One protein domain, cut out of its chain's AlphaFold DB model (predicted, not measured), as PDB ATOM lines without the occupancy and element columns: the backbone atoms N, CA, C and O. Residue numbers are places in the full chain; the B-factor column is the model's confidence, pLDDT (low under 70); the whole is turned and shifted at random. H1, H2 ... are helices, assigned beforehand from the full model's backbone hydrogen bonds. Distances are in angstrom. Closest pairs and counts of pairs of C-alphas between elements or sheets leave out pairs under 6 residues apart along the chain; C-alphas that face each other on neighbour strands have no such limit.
ATOM      1  N   ALA A 275     -11.530  39.666  43.758       55.28
ATOM      2  CA  ALA A 275     -11.451  40.742  42.755       55.28
ATOM      3  C   ALA A 275     -12.833  41.318  42.385       55.28
ATOM      4  O   ALA A 275     -13.612  40.610  41.736       55.28
ATOM      5  N   PRO A 276     -13.150  42.548  42.850       54.97
ATOM      6  CA  PRO A 276     -14.499  42.974  43.226       54.97
ATOM      7  C   PRO A 276     -15.498  42.607  42.129       54.97
ATOM      8  O   PRO A 276     -15.394  43.156  41.031       54.97
ATOM      9  N   PRO A 277     -16.398  41.636  42.398       59.78
ATOM     10  CA  PRO A 277     -16.863  40.654  41.420       59.78
ATOM     11  C   PRO A 277     -17.376  41.337  40.164       59.78
ATOM     12  O   PRO A 277     -18.486  41.870  40.157       59.78
ATOM     13  N   LEU A 278     -16.512  41.363  39.140       58.38
ATOM     14  CA  LEU A 278     -16.629  42.302  38.030       58.38
ATOM     15  C   LEU A 278     -18.002  42.154  37.387       58.38
ATOM     16  O   LEU A 278     -18.318  41.128  36.782       58.38
ATOM     17  N   HIS A 279     -18.819  43.195  37.552       63.09
ATOM     18  CA  HIS A 279     -20.257  43.193  37.288       63.09
ATOM     19  C   HIS A 279     -20.600  43.219  35.786       63.09
ATOM     20  O   HIS A 279     -21.631  43.761  35.390       63.09
ATOM     21  N   TYR A 280     -19.753  42.597  34.955       67.69
ATOM     22  CA  TYR A 280     -19.877  42.487  33.506       67.69
ATOM     23  C   TYR A 280     -21.305  42.172  33.080       67.69
ATOM     24  O   TYR A 280     -21.823  42.904  32.257       67.69
ATOM     25  N   ALA A 281     -21.971  41.177  33.677       72.62
ATOM     26  CA  ALA A 281     -23.339  40.777  33.320       72.62
ATOM     27  C   ALA A 281     -24.344  41.944  33.174       72.62
ATOM     28  O   ALA A 281     -25.214  41.871  32.309       72.62
ATOM     29  N   ASN A 282     -24.180  43.022  33.953       76.25
ATOM     30  CA  ASN A 282     -25.045  44.206  33.942       76.25
ATOM     31  C   ASN A 282     -24.420  45.443  33.260       76.25
ATOM     32  O   ASN A 282     -25.048  46.501  33.245       76.25
ATOM     33  N   THR A 283     -23.207  45.362  32.697       83.94
ATOM     34  CA  THR A 283     -22.632  46.476  31.924       83.94
ATOM     35  C   THR A 283     -23.181  46.503  30.500       83.94
ATOM     36  O   THR A 283     -23.408  45.467  29.868       83.94
ATOM     37  N   GLN A 284     -23.322  47.707  29.942       85.00
ATOM     38  CA  GLN A 284     -23.703  47.906  28.539       85.00
ATOM     39  C   GLN A 284     -22.743  47.187  27.569       85.00
ATOM     40  O   GLN A 284     -23.184  46.692  26.535       85.00
ATOM     41  N   VAL A 285     -21.464  47.051  27.942       81.44
ATOM     42  CA  VAL A 285     -20.437  46.317  27.183       81.44
ATOM     43  C   VAL A 285     -20.717  44.811  27.138       81.44
ATOM     44  O   VAL A 285     -20.622  44.208  26.073       81.44
ATOM     45  N   ALA A 286     -21.109  44.168  28.245       82.56
ATOM     46  CA  ALA A 286     -21.473  42.751  28.162       82.56
ATOM     47  C   ALA A 286     -22.850  42.547  27.521       82.56
ATOM     48  O   ALA A 286     -23.059  41.530  26.863       82.56
ATOM     49  N   ALA A 287     -23.777  43.498  27.667       86.69
ATOM     50  CA  ALA A 287     -25.052  43.464  26.959       86.69
ATOM     51  C   ALA A 287     -24.846  43.539  25.433       86.69
ATOM     52  O   ALA A 287     -25.426  42.731  24.700       86.69
ATOM     53  N   SER A 288     -23.969  44.429  24.948       88.06
ATOM     54  CA  SER A 288     -23.607  44.505  23.527       88.06
ATOM     55  C   SER A 288     -22.837  43.261  23.071       88.06
ATOM     56  O   SER A 288     -23.191  42.691  22.040       88.06
ATOM     57  N   PHE A 289     -21.887  42.752  23.864       85.44
ATOM     58  CA  PHE A 289     -21.151  41.515  23.567       85.44
ATOM     59  C   PHE A 289     -22.059  40.273  23.511       85.44
ATOM     60  O   PHE A 289     -21.961  39.465  22.585       85.44
ATOM     61  N   GLN A 290     -23.004  40.125  24.446       86.00
ATOM     62  CA  GLN A 290     -24.014  39.064  24.396       86.00
ATOM     63  C   GLN A 290     -24.923  39.203  23.172       86.00
ATOM     64  O   GLN A 290     -25.266  38.192  22.556       86.00
ATOM     65  N   ASN A 291     -25.312  40.427  22.802       90.69
ATOM     66  CA  ASN A 291     -26.128  40.664  21.614       90.69
ATOM     67  C   ASN A 291     -25.347  40.327  20.330       90.69
ATOM     68  O   ASN A 291     -25.851  39.592  19.485       90.69
ATOM     69  N   ALA A 292     -24.079  40.741  20.232       88.00
ATOM     70  CA  ALA A 292     -23.178  40.370  19.144       88.00
ATOM     71  C   ALA A 292     -23.028  38.841  19.029       88.00
ATOM     72  O   ALA A 292     -23.261  38.284  17.956       88.00
ATOM     73  N   MET A 293     -22.766  38.135  20.137       83.06
ATOM     74  CA  MET A 293     -22.721  36.666  20.148       83.06
ATOM     75  C   MET A 293     -24.045  36.017  19.707       83.06
ATOM     76  O   MET A 293     -24.011  34.998  19.019       83.06
ATOM     77  N   ARG A 294     -25.206  36.587  20.059       88.38
ATOM     78  CA  ARG A 294     -26.522  36.102  19.590       88.38
ATOM     79  C   ARG A 294     -26.737  36.342  18.091       88.38
ATOM     80  O   ARG A 294     -27.382  35.517  17.449       88.38
ATOM     81  N   MET A 295     -26.195  37.428  17.537       88.12
ATOM     82  CA  MET A 295     -26.244  37.725  16.098       88.12
ATOM     83  C   MET A 295     -25.258  36.869  15.284       88.12
ATOM     84  O   MET A 295     -25.522  36.565  14.118       88.12
ATOM     85  N   THR A 296     -24.138  36.427  15.871       86.31
ATOM     86  CA  THR A 296     -23.223  35.500  15.189       86.31
ATOM     87  C   THR A 296     -23.849  34.115  15.001       86.31
ATOM     88  O   THR A 296     -24.265  33.455  15.953       86.31
ATOM     89  N   LYS A 297     -23.834  33.608  13.759       86.38
ATOM     90  CA  LYS A 297     -24.337  32.262  13.399       86.38
ATOM     91  C   LYS A 297     -23.667  31.124  14.190       86.38
ATOM     92  O   LYS A 297     -24.231  30.041  14.313       86.38
ATOM     93  N   SER A 298     -22.481  31.371  14.745       79.94
ATOM     94  CA  SER A 298     -21.701  30.461  15.589       79.94
ATOM     95  C   SER A 298     -22.185  30.363  17.046       79.94
ATOM     96  O   SER A 298     -21.582  29.611  17.814       79.94
ATOM     97  N   TYR A 299     -23.278  31.034  17.446       84.00
ATOM     98  CA  TYR A 299     -23.813  31.015  18.822       84.00
ATOM     99  C   TYR A 299     -23.925  29.602  19.434       84.00
ATOM    100  O   TYR A 299     -23.579  29.395  20.596       84.00
ATOM    101  N   GLY A 300     -24.328  28.595  18.646       84.56
ATOM    102  CA  GLY A 300     -24.423  27.196  19.095       84.56
ATOM    103  C   GLY A 300     -23.082  26.520  19.432       84.56
ATOM    104  O   GLY A 300     -23.052  25.598  20.248       84.56
ATOM    105  N   MET A 301     -21.971  26.989  18.853       81.31
ATOM    106  CA  MET A 301     -20.609  26.601  19.245       81.31
ATOM    107  C   MET A 301     -20.119  27.467  20.411       81.31
ATOM    108  O   MET A 301     -19.618  26.936  21.403       81.31
ATOM    109  N   LEU A 302     -20.338  28.786  20.339       79.12
ATOM    110  CA  LEU A 302     -19.947  29.744  21.378       79.12
ATOM    111  C   LEU A 302     -20.561  29.418  22.746       79.12
ATOM    112  O   LEU A 302     -19.870  29.560  23.749       79.12
ATOM    113  N   GLN A 303     -21.786  28.879  22.811       80.31
ATOM    114  CA  GLN A 303     -22.412  28.412  24.060       80.31
ATOM    115  C   GLN A 303     -21.613  27.351  24.841       80.31
ATOM    116  O   GLN A 303     -21.893  27.156  26.028       80.31
ATOM    117  N   LYS A 304     -20.665  26.661  24.188       85.38
ATOM    118  CA  LYS A 304     -19.756  25.667  24.787       85.38
ATOM    119  C   LYS A 304     -18.326  26.194  24.980       85.38
ATOM    120  O   LYS A 304     -17.477  25.454  25.464       85.38
ATOM    121  N   SER A 305     -18.046  27.440  24.591       83.31
ATOM    122  CA  SER A 305     -16.729  28.058  24.776       83.31
ATOM    123  C   SER A 305     -16.425  28.306  26.264       83.31
ATOM    124  O   SER A 305     -17.354  28.559  27.039       83.31
ATOM    125  N   PRO A 306     -15.142  28.325  26.675       73.94
ATOM    126  CA  PRO A 306     -14.753  28.726  28.029       73.94
ATOM    127  C   PRO A 306     -15.272  30.119  28.418       73.94
ATOM    128  O   PRO A 306     -15.687  30.323  29.554       73.94
ATOM    129  N   ILE A 307     -15.345  31.052  27.461       75.94
ATOM    130  CA  ILE A 307     -15.873  32.412  27.662       75.94
ATOM    131  C   ILE A 307     -17.364  32.375  28.039       75.94
ATOM    132  O   ILE A 307     -17.779  33.016  29.003       75.94
ATOM    133  N   ALA A 308     -18.178  31.568  27.351       77.25
ATOM    134  CA  ALA A 308     -19.591  31.410  27.706       77.25
ATOM    135  C   ALA A 308     -19.800  30.676  29.044       77.25
ATOM    136  O   ALA A 308     -20.809  30.910  29.713       77.25
ATOM    137  N   LEU A 309     -18.863  29.811  29.456       79.25
ATOM    138  CA  LEU A 309     -18.873  29.199  30.788       79.25
ATOM    139  C   LEU A 309     -18.520  30.218  31.882       79.25
ATOM    140  O   LEU A 309     -19.201  30.243  32.906       79.25
ATOM    141  N   LEU A 310     -17.541  31.101  31.649       77.62
ATOM    142  CA  LEU A 310     -17.214  32.209  32.554       77.62
ATOM    143  C   LEU A 310     -18.418  33.142  32.748       77.62
ATOM    144  O   LEU A 310     -18.826  33.373  33.887       77.62
ATOM    145  N   ILE A 311     -19.066  33.580  31.662       78.81
ATOM    146  CA  ILE A 311     -20.261  34.443  31.724       78.81
ATOM    147  C   ILE A 311     -21.395  33.763  32.515       78.81
ATOM    148  O   ILE A 311     -21.919  34.344  33.468       78.81
ATOM    149  N   LYS A 312     -21.710  32.491  32.221       79.50
ATOM    150  CA  LYS A 312     -22.713  31.719  32.984       79.50
ATOM    151  C   LYS A 312     -22.316  31.498  34.448       79.50
ATOM    152  O   LYS A 312     -23.189  31.373  35.305       79.50
ATOM    153  N   SER A 313     -21.022  31.440  34.767       74.44
ATOM    154  CA  SER A 313     -20.561  31.346  36.158       74.44
ATOM    155  C   SER A 313     -20.820  32.643  36.933       74.44
ATOM    156  O   SER A 313     -21.287  32.566  38.069       74.44
ATOM    157  N   SER A 314     -20.653  33.816  36.302       74.06
ATOM    158  CA  SER A 314     -21.025  35.102  36.916       74.06
ATOM    159  C   SER A 314     -22.538  35.251  37.119       74.06
ATOM    160  O   SER A 314     -22.966  35.664  38.195       74.06
ATOM    161  N   GLU A 315     -23.354  34.811  36.157       75.75
ATOM    162  CA  GLU A 315     -24.825  34.820  36.250       75.75
ATOM    163  C   GLU A 315     -25.334  33.892  37.374       75.75
ATOM    164  O   GLU A 315     -26.237  34.244  38.139       75.75
ATOM    165  N   ASN A 316     -24.707  32.720  37.543       74.00
ATOM    166  CA  ASN A 316     -24.980  31.812  38.660       74.00
ATOM    167  C   ASN A 316     -24.552  32.400  40.017       74.00
ATOM    168  O   ASN A 316     -25.262  32.224  41.011       74.00
ATOM    169  N   TRP A 317     -23.419  33.107  40.071       67.12
ATOM    170  CA  TRP A 317     -22.958  33.790  41.282       67.12
ATOM    171  C   TRP A 317     -23.920  34.919  41.687       67.12
ATOM    172  O   TRP A 317     -24.361  34.970  42.839       67.12
ATOM    173  N   GLU A 318     -24.350  35.752  40.742       62.00
ATOM    174  CA  GLU A 318     -25.359  36.795  40.968       62.00
ATOM    175  C   GLU A 318     -26.703  36.196  41.427       62.00
ATOM    176  O   GLU A 318     -27.266  36.610  42.446       62.00
ATOM    177  N   SER A 319     -27.140  35.115  40.776       73.00
ATOM    178  CA  SER A 319     -28.316  34.314  41.154       73.00
ATOM    179  C   SER A 319     -28.227  33.652  42.539       73.00
ATOM    180  O   SER A 319     -29.255  33.190  43.061       73.00
ATOM    181  N   SER A 320     -27.027  33.578  43.128       63.06
ATOM    182  CA  SER A 320     -26.799  33.157  44.516       63.06
ATOM    183  C   SER A 320     -26.846  34.348  45.486       63.06
ATOM    184  O   SER A 320     -27.512  34.254  46.518       63.06
ATOM    185  N   ARG A 321     -26.260  35.499  45.116       62.06
ATOM    186  CA  ARG A 321     -26.290  36.750  45.901       62.06
ATOM    187  C   ARG A 321     -27.720  37.247  46.113       62.06
ATOM    188  O   ARG A 321     -28.117  37.465  47.255       62.06
TER     189      ARG A 321
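AT A GLANCE: This is residues 275 to 321 of the 767 residues of an uncharacterized protein of Serendipita indica (strain DSM 11827) (UniProt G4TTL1). The model is a small open horseshoe: after a stretch without a named element, residues 275 to 283, helix H1 makes one arm, short H2 sits at the turn, and H3 makes the other, longer arm. The printed part has 47 residues with three named helices, in the order H1, H2, H3, and no named strand: the class is all helix. It is only just compact, close to loose, with a radius of gyration of the C-alphas of 11.2 A, and elongated, spanning 32 by 21 by 17 A.

HOW THE PARTS SIT: H1, residues 284 to 295, is close to but not clearly touching H2, residues 299 to 302; their closest C-alphas, of Met 293 and Tyr 299, are 5.9 A apart. H2 is close to but not clearly touching H3, residues 306 to 321, the closest C-alphas being those of Leu 302 and Ala 308, at 6.6 A. H1 and H3 are apart. In H1 and H3 every O i to N i+4 pair is within hydrogen-bond range; H2 is too short for such a pair.

IN THESE COORDINATES: H1 begins at C-alpha 284 (-23.703, 47.906, 28.539) and is 16.3 A long. H2 is 4.8 A long. H3 measures 22.7 A and ends at C-alpha 321 (-26.290, 36.750, 45.901).

THE WHOLE: The C-alphas farthest apart, of Pro 276 and Lys 297, are 33.2 A apart. Both links are tight, and the printed part has no cut. Its mean pLDDT is 77.1, with residues 275 to 280, 317 to 318 and 320 to 321 under 70.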